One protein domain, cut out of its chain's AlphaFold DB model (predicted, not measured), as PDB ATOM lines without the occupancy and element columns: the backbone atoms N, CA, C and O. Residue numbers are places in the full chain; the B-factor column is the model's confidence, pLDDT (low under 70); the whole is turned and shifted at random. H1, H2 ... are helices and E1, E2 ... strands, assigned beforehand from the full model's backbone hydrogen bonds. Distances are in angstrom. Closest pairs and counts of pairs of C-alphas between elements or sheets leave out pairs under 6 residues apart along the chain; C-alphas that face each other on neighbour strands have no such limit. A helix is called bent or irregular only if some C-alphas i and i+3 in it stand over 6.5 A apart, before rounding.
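This is residues 6 to 89 of the 117 residues of an uncharacterized protein of Prevotella sp. MGM2 (UniProt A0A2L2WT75). One strongly twisted sheet of six strands makes the body of this domain, with E2 and E3 in its middle and E4 and E6 at its edges. Two short helices, H1 following E3 and H2 following E5 in the chain with no residue between, sit near each other beside the strands. The printed part has 84 residues, with two named helices and six named strands in the order E1 E2 E3 H1 E4 E5 H2 E6. The sheet order is E4 E5 E3 E2 E1 E6, all antiparallel, and the class is mixed, helices and strands. The whole is compact, with a radius of gyration of the C-alphas of 12.9 A, and elongated, spanning 42 by 28 by 19 A.

Start with E1, residues 6 to 13, E2, residues 16 to 23, and E3, residues 28 to 31: they form a meander, each strand the antiparallel neighbour of the one before. Look at N 9 and O 20, 2.9 A apart, for E1 and E2, and at N 29 and O 21, 2.9 A, for E2 and E3. The other antiparallel neighbour of E1 is the edge strand E6, residues 75 to 84, with N 8 and O 83 within hydrogen-bond range at 3.0 A; E6 bends by 64 degrees at residue 80. The other antiparallel neighbour of E3 is E5, residues 56 to 61, with N 60 and O 30 within hydrogen-bond range at 2.8 A. E5 forms a hairpin with the other edge strand, E4, residues 47 to 50, where N 49 and O 57 are 3.1 A apart. H1, residues 32 to 37, is on the sheet at a height of 5.9 A and touches E2, the closest C-alphas being those of Val 18 and Glu 33, 6.0 A apart. E3, H1 and E4 form a split strand-helix-strand unit, two strands of one sheet with a helix between them in the chain and another strand, E5, between them in the sheet, and its crossover is right-handed. H2, residues 62 to 68, is on the sheet at a height of 9.0 A and touches E3, closest at the C-alphas of Tyr 29 and Ile 62, 5.1 A. O i to N i+4 pairs are within hydrogen-bond range in 0 of 2 for H1 and 1 of 3 for H2, against 2 of 3 and 3 of 4 for O i to N i+3.

Find C-alpha 6 at (123.228, 159.809, 128.843); from there E1 runs 22.7 A to C-alpha 13 at (137.984, 156.341, 111.893). E2 also measures 22.7 A, E5 15.0 A, and E6 21.9 A, ending at C-alpha 84 at (127.576, 163.688, 129.978). E3, 10.2 A, E4, 10.0 A, H1, 10.4 A, and H2, 10.3 A, are shorter. H1 is irregular: C-alphas 33 and 36 are 7.2 A apart.

The C-alphas of Asn 71 and Leu 89 are the two farthest apart, at 42.5 A. The printed part has no cut and no long link. Look for low confidence, pLDDT under 70, at residues 71 to 74, 77 to 81 and 86 to 89; the mean of the printed part is 83.3.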
ATOM      1  N   GLU A   6     122.447 159.366 127.680       87.25
ATOM      2  CA  GLU A   6     123.228 159.809 128.843       87.25
ATOM      3  C   GLU A   6     124.570 160.428 128.458       87.25
ATOM      4  O   GLU A   6     124.959 161.448 129.020       87.25
ATOM      5  N   TYR A   7     125.264 159.854 127.475       86.06
ATOM      6  CA  TYR A   7     126.579 160.343 127.066       86.06
ATOM      7  C   TYR A   7     126.653 160.513 125.559       86.06
ATOM      8  O   TYR A   7     126.139 159.694 124.790       86.06
ATOM      9  N   ILE A   8     127.346 161.567 125.146       88.31
ATOM     10  CA  ILE A   8     127.774 161.754 123.765       88.31
ATOM     11  C   ILE A   8     129.294 161.640 123.746       88.31
ATOM     12  O   ILE A   8     130.000 162.214 124.575       88.31
ATOM     13  N   SER A   9     129.781 160.844 122.810       87.12
ATOM     14  CA  SER A   9     131.197 160.609 122.569       87.12
ATOM     15  C   SER A   9     131.441 160.558 121.066       87.12
ATOM     16  O   SER A   9     130.537 160.785 120.260       87.12
ATOM     17  N   GLU A  10     132.668 160.256 120.676       89.38
ATOM     18  CA  GLU A  10     133.100 160.232 119.292       89.38
ATOM     19  C   GLU A  10     134.048 159.051 119.071       89.38
ATOM     20  O   GLU A  10     134.937 158.775 119.880       89.38
ATOM     21  N   ILE A  11     133.880 158.355 117.948       86.56
ATOM     22  CA  ILE A  11     134.904 157.448 117.426       86.56
ATOM     23  C   ILE A  11     135.623 158.137 116.279       86.56
ATOM     24  O   ILE A  11     135.000 158.759 115.418       86.56
ATOM     25  N   ARG A  12     136.943 157.980 116.244       86.69
ATOM     26  CA  ARG A  12     137.740 158.371 115.085       86.69
ATOM     27  C   ARG A  12     138.013 157.160 114.219       86.69
ATOM     28  O   ARG A  12     138.512 156.134 114.696       86.69
ATOM     29  N   ILE A  13     137.683 157.304 112.943       84.88
ATOM     30  CA  ILE A  13     137.984 156.341 111.893       84.88
ATOM     31  C   ILE A  13     138.820 157.068 110.858       84.88
ATOM     32  O   ILE A  13     138.294 157.876 110.092       84.88
ATOM     33  N   GLU A  14     140.121 156.775 110.846       82.81
ATOM     34  CA  GLU A  14     141.092 157.560 110.074       82.81
ATOM     35  C   GLU A  14     140.968 159.046 110.476       82.81
ATOM     36  O   GLU A  14     141.027 159.352 111.666       82.81
ATOM     37  N   ASP A  15     140.735 159.946 109.523       83.81
ATOM     38  CA  ASP A  15     140.607 161.388 109.774       83.81
ATOM     39  C   ASP A  15     139.161 161.838 110.042       83.81
ATOM     40  O   ASP A  15     138.872 163.032 110.108       83.81
ATOM     41  N   THR A  16     138.217 160.899 110.154       84.75
ATOM     42  CA  THR A  16     136.790 161.209 110.308       84.75
ATOM     43  C   THR A  16     136.309 160.942 111.720       84.75
ATOM     44  O   THR A  16     136.519 159.866 112.282       84.75
ATOM     45  N   VAL A  17     135.630 161.940 112.274       88.69
ATOM     46  CA  VAL A  17     134.959 161.889 113.569       88.69
ATOM     47  C   VAL A  17     133.521 161.443 113.345       88.69
ATOM     48  O   VAL A  17     132.805 162.035 112.540       88.69
ATOM     49  N   VAL A  18     133.103 160.395 114.047       90.06
ATOM     50  CA  VAL A  18     131.739 159.870 113.981       90.06
ATOM     51  C   VAL A  18     131.131 159.915 115.383       90.06
ATOM     52  O   VAL A  18     131.741 159.379 116.315       90.06
ATOM     53  N   PRO A  19     129.942 160.514 115.559       91.31
ATOM     54  CA  PRO A  19     129.328 160.633 116.871       91.31
ATOM     55  C   PRO A  19     128.871 159.270 117.400       91.31
ATOM     56  O   PRO A  19     128.402 158.405 116.649       91.31
ATOM     57  N   VAL A  20     128.976 159.105 118.714       92.12
ATOM     58  CA  VAL A  20     128.492 157.954 119.472       92.12
ATOM     59  C   VAL A  20     127.532 158.428 120.549       92.12
ATOM     60  O   VAL A  20     127.846 159.318 121.334       92.12
ATOM     61  N   TYR A  21     126.373 157.788 120.606       92.50
ATOM     62  CA  TYR A  21     125.323 158.052 121.577       92.50
ATOM     63  C   TYR A  21     125.227 156.857 122.518       92.50
ATOM     64  O   TYR A  21     125.000 155.729 122.067       92.50
ATOM     65  N   VAL A  22     125.413 157.098 123.812       91.81
ATOM     66  CA  VAL A  22     125.278 156.087 124.864       91.81
ATOM     67  C   VAL A  22     123.978 156.344 125.604       91.81
ATOM     68  O   VAL A  22     123.746 157.455 126.079       91.81
ATOM     69  N   THR A  23     123.121 155.335 125.668       91.56
ATOM     70  CA  THR A  23     121.828 155.416 126.347       91.56
ATOM     71  C   THR A  23     121.907 154.950 127.801       91.56
ATOM     72  O   THR A  23     122.849 154.256 128.182       91.56
ATOM     73  N   ASP A  24     120.894 155.299 128.593       88.06
ATOM     74  CA  ASP A  24     120.722 154.889 129.998       88.06
ATOM     75  C   ASP A  24     120.693 153.371 130.212       88.06
ATOM     76  O   ASP A  24     121.213 152.849 131.197       88.06
ATOM     77  N   ASP A  25     120.168 152.623 129.243       89.06
ATOM     78  CA  ASP A  25     120.240 151.159 129.210       89.06
ATOM     79  C   ASP A  25     121.603 150.612 128.733       89.06
ATOM     80  O   ASP A  25     121.719 149.434 128.378       89.06
ATOM     81  N   SER A  26     122.647 151.449 128.741       86.75
ATOM     82  CA  SER A  26     124.028 151.127 128.353       86.75
ATOM     83  C   SER A  26     124.180 150.631 126.911       86.75
ATOM     84  O   SER A  26     125.141 149.926 126.581       86.75
ATOM     85  N   ARG A  27     123.246 150.979 126.019       91.06
ATOM     86  CA  ARG A  27     123.392 150.700 124.587       91.06
ATOM     87  C   ARG A  27     124.153 151.827 123.914       91.06
ATOM     88  O   ARG A  27     124.017 152.998 124.240       91.06
ATOM     89  N   MET A  28     124.966 151.448 122.940       92.88
ATOM     90  CA  MET A  28     125.803 152.374 122.195       92.88
ATOM     91  C   MET A  28     125.400 152.368 120.726       92.88
ATOM     92  O   MET A  28     125.320 151.318 120.074       92.88
ATOM     93  N   TYR A  29     125.182 153.566 120.209       94.31
ATOM     94  CA  TYR A  29     124.767 153.826 118.845       94.31
ATOM     95  C   TYR A  29     125.778 154.739 118.165       94.31
ATOM     96  O   TYR A  29     126.318 155.638 118.795       94.31
ATOM     97  N   VAL A  30     126.025 154.517 116.880       93.12
ATOM     98  CA  VAL A  30     126.940 155.320 116.061       93.12
ATOM     99  C   VAL A  30     126.134 156.077 115.014       93.12
ATOM    100  O   VAL A  30     125.210 155.500 114.437       93.12
ATOM    101  N   GLY A  31     126.478 157.339 114.765       92.00
ATOM    102  CA  GLY A  31     125.830 158.179 113.755       92.00
ATOM    103  C   GLY A  31     125.907 157.632 112.329       92.00
ATOM    104  O   GLY A  31     126.711 156.747 112.011       92.00
ATOM    105  N   MET A  32     125.050 158.163 111.455       90.44
ATOM    106  CA  MET A  32     124.931 157.725 110.061       90.44
ATOM    107  C   MET A  32     126.218 157.941 109.243       90.44
ATOM    108  O   MET A  32     126.451 157.240 108.254       90.44
ATOM    109  N   GLU A  33     127.096 158.844 109.686       89.88
ATOM    110  CA  GLU A  33     128.396 159.164 109.083       89.88
ATOM    111  C   GLU A  33     129.325 157.940 108.986       89.88
ATOM    112  O   GLU A  33     130.274 157.934 108.203       89.88
ATOM    113  N   ILE A  34     129.022 156.855 109.705       88.19
ATOM    114  CA  ILE A  34     129.720 155.570 109.602       88.19
ATOM    115  C   ILE A  34     129.522 154.851 108.255       88.19
ATOM    116  O   ILE A  34     130.314 153.974 107.900       88.19
ATOM    117  N   MET A  35     128.480 155.193 107.487       89.00
ATOM    118  CA  MET A  35     128.055 154.448 106.292       89.00
ATOM    119  C   MET A  35     129.172 154.183 105.257       89.00
ATOM    120  O   MET A  35     129.259 153.044 104.780       89.00
ATOM    121  N   PRO A  36     130.066 155.136 104.910       88.56
ATOM    122  CA  PRO A  36     131.145 154.904 103.940       88.56
ATOM    123  C   PRO A  36     132.121 153.785 104.351       88.56
ATOM    124  O   PRO A  36     132.721 153.111 103.496       88.56
ATOM    125  N   TYR A  37     132.248 153.551 105.660       86.88
ATOM    126  CA  TYR A  37     133.164 152.584 106.264       86.88
ATOM    127  C   TYR A  37     132.588 151.171 106.339       86.88
ATOM    128  O   TYR A  37     133.344 150.222 106.548       86.88
ATOM    129  N   LEU A  38     131.283 151.000 106.117       87.50
ATOM    130  CA  LEU A  38     130.631 149.696 106.132       87.50
ATOM    131  C   LEU A  38     130.904 148.936 104.827       87.50
ATOM    132  O   LEU A  38     130.689 149.436 103.722       87.50
ATOM    133  N   LYS A  39     131.364 147.689 104.946       86.69
ATOM    134  CA  LYS A  39     131.580 146.756 103.831       86.69
ATOM    135  C   LYS A  39     130.257 146.392 103.166       86.69
ATOM    136  O   LYS A  39     130.194 146.330 101.941       86.69
ATOM    137  N   THR A  40     129.211 146.207 103.972       84.75
ATOM    138  CA  THR A  40     127.882 145.797 103.509       84.75
ATOM    139  C   THR A  40     126.795 146.628 104.207       84.75
ATOM    140  O   THR A  40     126.157 146.145 105.141       84.75
ATOM    141  N   PRO A  41     126.552 147.884 103.785       78.88
ATOM    142  CA  PRO A  41     125.673 148.811 104.512       78.88
ATOM    143  C   PRO A  41     124.227 148.307 104.635       78.88
ATOM    144  O   PRO A  41     123.582 148.528 105.649       78.88
ATOM    145  N   ARG A  42     123.736 147.543 103.649       83.12
ATOM    146  CA  ARG A  42     122.383 146.958 103.658       83.12
ATOM    147  C   ARG A  42     122.170 145.870 104.723       83.12
ATOM    148  O   ARG A  42     121.034 145.467 104.934       83.12
ATOM    149  N   GLN A  43     123.242 145.352 105.330       84.50
ATOM    150  CA  GLN A  43     123.173 144.298 106.351       84.50
ATOM    151  C   GLN A  43     123.247 144.838 107.782       84.50
ATOM    152  O   GLN A  43     122.949 144.097 108.714       84.50
ATOM    153  N   VAL A  44     123.631 146.104 107.963       88.19
ATOM    154  CA  VAL A  44     123.631 146.753 109.278       88.19
ATOM    155  C   VAL A  44     122.272 147.400 109.478       88.19
ATOM    156  O   VAL A  44     121.811 148.156 108.620       88.19
ATOM    157  N   LYS A  45     121.606 147.101 110.592       88.25
ATOM    158  CA  LYS A  45     120.268 147.630 110.834       88.25
ATOM    159  C   LYS A  45     120.360 149.108 111.203       88.25
ATOM    160  O   LYS A  45     120.798 149.451 112.298       88.25
ATOM    161  N   GLN A  46     119.913 149.984 110.306       90.88
ATOM    162  CA  GLN A  46     119.666 151.381 110.655       90.88
ATOM    163  C   GLN A  46     118.473 151.463 111.610       90.88
ATOM    164  O   GLN A  46     117.476 150.746 111.459       90.88
ATOM    165  N   THR A  47     118.565 152.339 112.600       91.62
ATOM    166  CA  THR A  47     117.474 152.635 113.519       91.62
ATOM    167  C   THR A  47     117.402 154.129 113.797       91.62
ATOM    168  O   THR A  47     118.380 154.851 113.632       91.62
ATOM    169  N   ILE A  48     116.224 154.581 114.217       93.06
ATOM    170  CA  ILE A  48     115.999 155.956 114.651       93.06
ATOM    171  C   ILE A  48     115.766 155.918 116.152       93.06
ATOM    172  O   ILE A  48     114.793 155.310 116.632       93.06
ATOM    173  N   ILE A  49     116.651 156.569 116.895       92.62
ATOM    174  CA  ILE A  49     116.446 156.840 118.316       92.62
ATOM    175  C   ILE A  49     115.905 158.259 118.479       92.62
ATOM    176  O   ILE A  49     116.213 159.154 117.697       92.62
ATOM    177  N   THR A  50     115.042 158.449 119.465       91.19
ATOM    178  CA  THR A  50     114.450 159.739 119.813       91.19
ATOM    179  C   THR A  50     114.778 159.991 121.267       91.19
ATOM    180  O   THR A  50     114.433 159.164 122.107       91.19
ATOM    181  N   ASP A  51     115.463 161.083 121.557       88.12
ATOM    182  CA  ASP A  51     115.843 161.433 122.921       88.12
ATOM    183  C   ASP A  51     114.718 162.177 123.657       88.12
ATOM    184  O   ASP A  51     113.733 162.606 123.045       88.12
ATOM    185  N   LYS A  52     114.869 162.353 124.974       86.50
ATOM    186  CA  LYS A  52     113.939 163.083 125.849       86.50
ATOM    187  C   LYS A  52     113.641 164.508 125.375       86.50
ATOM    188  O   LYS A  52     112.508 164.955 125.516       86.50
ATOM    189  N   ASP A  53     114.604 165.167 124.733       85.88
ATOM    190  CA  ASP A  53     114.442 166.500 124.130       85.88
ATOM    191  C   ASP A  53     113.742 166.472 122.755       85.88
ATOM    192  O   ASP A  53     113.852 167.412 121.969       85.88
ATOM    193  N   ALA A  54     113.083 165.361 122.403       87.25
ATOM    194  CA  ALA A  54     112.465 165.107 121.098       87.25
ATOM    195  C   ALA A  54     113.432 165.182 119.895       87.25
ATOM    196  O   ALA A  54     112.996 165.205 118.743       87.25
ATOM    197  N   THR A  55     114.747 165.163 120.140       88.94
ATOM    198  CA  THR A  55     115.762 165.109 119.079       88.94
ATOM    199  C   THR A  55     115.835 163.696 118.514       88.94
ATOM    200  O   THR A  55     115.916 162.724 119.266       88.94
ATOM    201  N   GLN A  56     115.797 163.571 117.189       92.19
ATOM    202  CA  GLN A  56     115.905 162.289 116.498       92.19
ATOM    203  C   GLN A  56     117.308 162.103 115.934       92.19
ATOM    204  O   GLN A  56     117.879 163.034 115.369       92.19
ATOM    205  N   TYR A  57     117.836 160.890 116.064       91.31
ATOM    206  CA  TYR A  57     119.140 160.515 115.536       91.31
ATOM    207  C   TYR A  57     119.001 159.267 114.674       91.31
ATOM    208  O   TYR A  57     118.506 158.230 115.130       91.31
ATOM    209  N   ASP A  58     119.475 159.374 113.439       93.06
ATOM    210  CA  ASP A  58     119.692 158.234 112.564       93.06
ATOM    211  C   ASP A  58     120.999 157.547 112.938       93.06
ATOM    212  O   ASP A  58     122.086 158.120 112.813       93.06
ATOM    213  N   VAL A  59     120.890 156.315 113.420       94.12
ATOM    214  CA  VAL A  59     122.019 155.624 114.030       94.12
ATOM    215  C   VAL A  59     122.066 154.143 113.681       94.12
ATOM    216  O   VAL A  59     121.089 153.530 113.243       94.12
ATOM    217  N   TYR A  60     123.225 153.547 113.935       93.75
ATOM    218  CA  TYR A  60     123.471 152.117 113.836       93.75
ATOM    219  C   TYR A  60     123.913 151.553 115.193       93.75
ATOM    220  O   TYR A  60     124.697 152.200 115.893       93.75
ATOM    221  N   PRO A  61     123.479 150.342 115.584       92.62
ATOM    222  CA  PRO A  61     124.009 149.679 116.772       92.62
ATOM    223  C   PRO A  61     125.521 149.441 116.639       92.62
ATOM    224  O   PRO A  61     125.963 148.783 115.692       92.62
ATOM    225  N   ILE A  62     126.325 149.924 117.594       90.25
ATOM    226  CA  ILE A  62     127.796 149.911 117.473       90.25
ATOM    227  C   ILE A  62     128.369 148.495 117.298       90.25
ATOM    228  O   ILE A  62     129.270 148.262 116.492       90.25
ATOM    229  N   LEU A  63     127.798 147.518 118.011       87.19
ATOM    230  CA  LEU A  63     128.239 146.123 117.958       87.19
ATOM    231  C   LEU A  63     127.933 145.474 116.607       87.19
ATOM    232  O   LEU A  63     128.637 144.551 116.193       87.19
ATOM    233  N   GLU A  64     126.881 145.924 115.922       87.69
ATOM    234  CA  GLU A  64     126.612 145.482 114.557       87.69
ATOM    235  C   GLU A  64     127.602 146.126 113.597       87.69
ATOM    236  O   GLU A  64     128.230 145.410 112.822       87.69
ATOM    237  N   VAL A  65     127.818 147.439 113.708       89.19
ATOM    238  CA  VAL A  65     128.768 148.204 112.885       89.19
ATOM    239  C   VAL A  65     130.149 147.551 112.855       89.19
ATOM    240  O   VAL A  65     130.678 147.305 111.771       89.19
ATOM    241  N   PHE A  66     130.719 147.209 114.016       85.31
ATOM    242  CA  PHE A  66     132.080 146.664 114.106       85.31
ATOM    243  C   PHE A  66     132.289 145.365 113.321       85.31
ATOM    244  O   PHE A  66     133.392 145.119 112.836       85.31
ATOM    245  N   LYS A  67     131.240 144.563 113.109       86.75
ATOM    246  CA  LYS A  67     131.319 143.337 112.294       86.75
ATOM    247  C   LYS A  67     131.532 143.629 110.808       86.75
ATOM    248  O   LYS A  67     132.025 142.770 110.079       86.75
ATOM    249  N   PHE A  68     131.140 144.818 110.354       86.69
ATOM    250  CA  PHE A  68     131.090 145.175 108.940       86.69
ATOM    251  C   PHE A  68     132.034 146.313 108.563       86.69
ATOM    252  O   PHE A  68     132.024 146.713 107.402       86.69
ATOM    253  N   ILE A  69     132.861 146.833 109.472       85.81
ATOM    254  CA  ILE A  69     133.858 147.845 109.106       85.81
ATOM    255  C   ILE A  69     134.837 147.261 108.074       85.81
ATOM    256  O   ILE A  69     135.346 146.147 108.210       85.81
ATOM    257  N   LYS A  70     135.068 148.008 106.988       73.75
ATOM    258  CA  LYS A  70     136.016 147.644 105.931       73.75
ATOM    259  C   LYS A  70     137.430 147.592 106.511       73.75
ATOM    260  O   LYS A  70     138.001 148.638 106.795       73.75
ATOM    261  N   ASN A  71     138.016 146.394 106.551       66.69
ATOM    262  CA  ASN A  71     139.415 146.123 106.905       66.69
ATOM    263  C   ASN A  71     139.805 146.502 108.347       66.69
ATOM    264  O   ASN A  71     139.024 147.081 109.096       66.69
ATOM    265  N   LYS A  72     141.044 146.160 108.729       63.50
ATOM    266  CA  LYS A  72     141.706 146.569 109.980       63.50
ATOM    267  C   LYS A  72     141.978 148.087 109.996       63.50
ATOM    268  O   LYS A  72     143.126 148.500 110.130       63.50
ATOM    269  N   LYS A  73     140.954 148.918 109.778       67.00
ATOM    270  CA  LYS A  73     141.055 150.359 110.018       67.00
ATOM    271  C   LYS A  73     141.343 150.562 111.498       67.00
ATOM    272  O   LYS A  73     140.780 149.862 112.340       67.00
ATOM    273  N   LEU A  74     142.254 151.483 111.797       64.00
ATOM    274  CA  LEU A  74     142.543 151.843 113.175       64.00
ATOM    275  C   LEU A  74     141.307 152.565 113.718       64.00
ATOM    276  O   LEU A  74     140.978 153.662 113.271       64.00
ATOM    277  N   LEU A  75     140.588 151.902 114.616       71.12
ATOM    278  CA  LEU A  75     139.478 152.496 115.345       71.12
ATOM    279  C   LEU A  75     140.021 152.934 116.691       71.12
ATOM    280  O   LEU A  75     140.571 152.118 117.433       71.12
ATOM    281  N   SER A  76     139.865 154.213 116.993       71.12
ATOM    282  CA  SER A  76     140.154 154.739 118.320       71.12
ATOM    283  C   SER A  76     138.886 155.361 118.878       71.12
ATOM    284  O   SER A  76     138.212 156.138 118.198       71.12
ATOM    285  N   LEU A  77     138.544 154.960 120.097       68.69
ATOM    286  CA  LEU A  77     137.540 155.641 120.893       68.69
ATOM    287  C   LEU A  77     138.284 156.693 121.707       68.69
ATOM    288  O   LEU A  77     139.130 156.339 122.530       68.69
ATOM    289  N   ASP A  78     137.999 157.963 121.447       66.06
ATOM    290  CA  ASP A  78     138.547 159.039 122.256       66.06
ATOM    291  C   ASP A  78     137.635 159.249 123.467       66.06
ATOM    292  O   ASP A  78     136.549 159.825 123.380       66.06
ATOM    293  N   THR A  79     138.065 158.715 124.610       64.81
ATOM    294  CA  THR A  79     137.319 158.834 125.864       64.81
ATOM    295  C   THR A  79     137.523 160.187 126.544       64.81
ATOM    296  O   THR A  79     136.789 160.500 127.478       64.81
ATOM    297  N   SER A  80     138.479 161.002 126.078       68.38
ATOM    298  CA  SER A  80     138.704 162.352 126.614       68.38
ATOM    299  C   SER A  80     137.573 163.323 126.259       68.38
ATOM    300  O   SER A  80     137.359 164.311 126.957       68.38
ATOM    301  N   SER A  81     136.815 162.992 125.215       60.66
ATOM    302  CA  SER A  81     135.657 163.720 124.697       60.66
ATOM    303  C   SER A  81     134.317 163.056 125.049       60.66
ATOM    304  O   SER A  81     133.331 163.244 124.342       60.66
ATOM    305  N   ILE A  82     134.260 162.251 126.119       73.50
ATOM    306  CA  ILE A  82     132.978 161.797 126.676       73.50
ATOM    307  C   ILE A  82     132.401 162.937 127.502       73.50
ATOM    308  O   ILE A  82     132.924 163.275 128.563       73.50
ATOM    309  N   TYR A  83     131.296 163.495 127.026       74.38
ATOM    310  CA  TYR A  83     130.538 164.483 127.773       74.38
ATOM    311  C   TYR A  83     129.221 163.850 128.198       74.38
ATOM    312  O   TYR A  83     128.488 163.289 127.377       74.38
ATOM    313  N   GLU A  84     128.929 163.929 129.496       77.69
ATOM    314  CA  GLU A  84     127.576 163.688 129.978       77.69
ATOM    315  C   GLU A  84     126.664 164.673 129.254       77.69
ATOM    316  O   GLU A  84     126.897 165.890 129.257       77.69
ATOM    317  N   LYS A  85     125.653 164.144 128.570       76.12
ATOM    318  CA  LYS A  85     124.648 164.991 127.962       76.12
ATOM    319  C   LYS A  85     123.908 165.650 129.118       76.12
ATOM    320  O   LYS A  85     123.148 164.996 129.826       76.12
ATOM    321  N   GLN A  86     124.138 166.948 129.313       59.41
ATOM    322  CA  GLN A  86     123.341 167.743 130.237       59.41
ATOM    323  C   GLN A  86     121.924 167.840 129.675       59.41
ATOM    324  O   GLN A  86     121.580 168.777 128.957       59.41
ATOM    325  N   HIS A  87     121.094 166.851 130.005       54.59
ATOM    326  CA  HIS A  87     119.651 167.036 130.024       54.59
ATOM    327  C   HIS A  87     119.416 168.228 130.934       54.59
ATOM    328  O   HIS A  87     119.918 168.222 132.061       54.59
ATOM    329  N   VAL A  88     118.737 169.267 130.446       47.72
ATOM    330  CA  VAL A  88     118.431 170.448 131.256       47.72
ATOM    331  C   VAL A  88     117.897 169.958 132.599       47.72
ATOM    332  O   VAL A  88     116.832 169.341 132.663       47.72
ATOM    333  N   LEU A  89     118.677 170.176 133.663       45.94
ATOM    334  CA  LEU A  89     118.260 169.891 135.025       45.94
ATOM    335  C   LEU A  89     117.018 170.739 135.251       45.94
ATOM    336  O   LEU A  89     117.104 171.959 135.401       45.94
TER     337      LEU A  89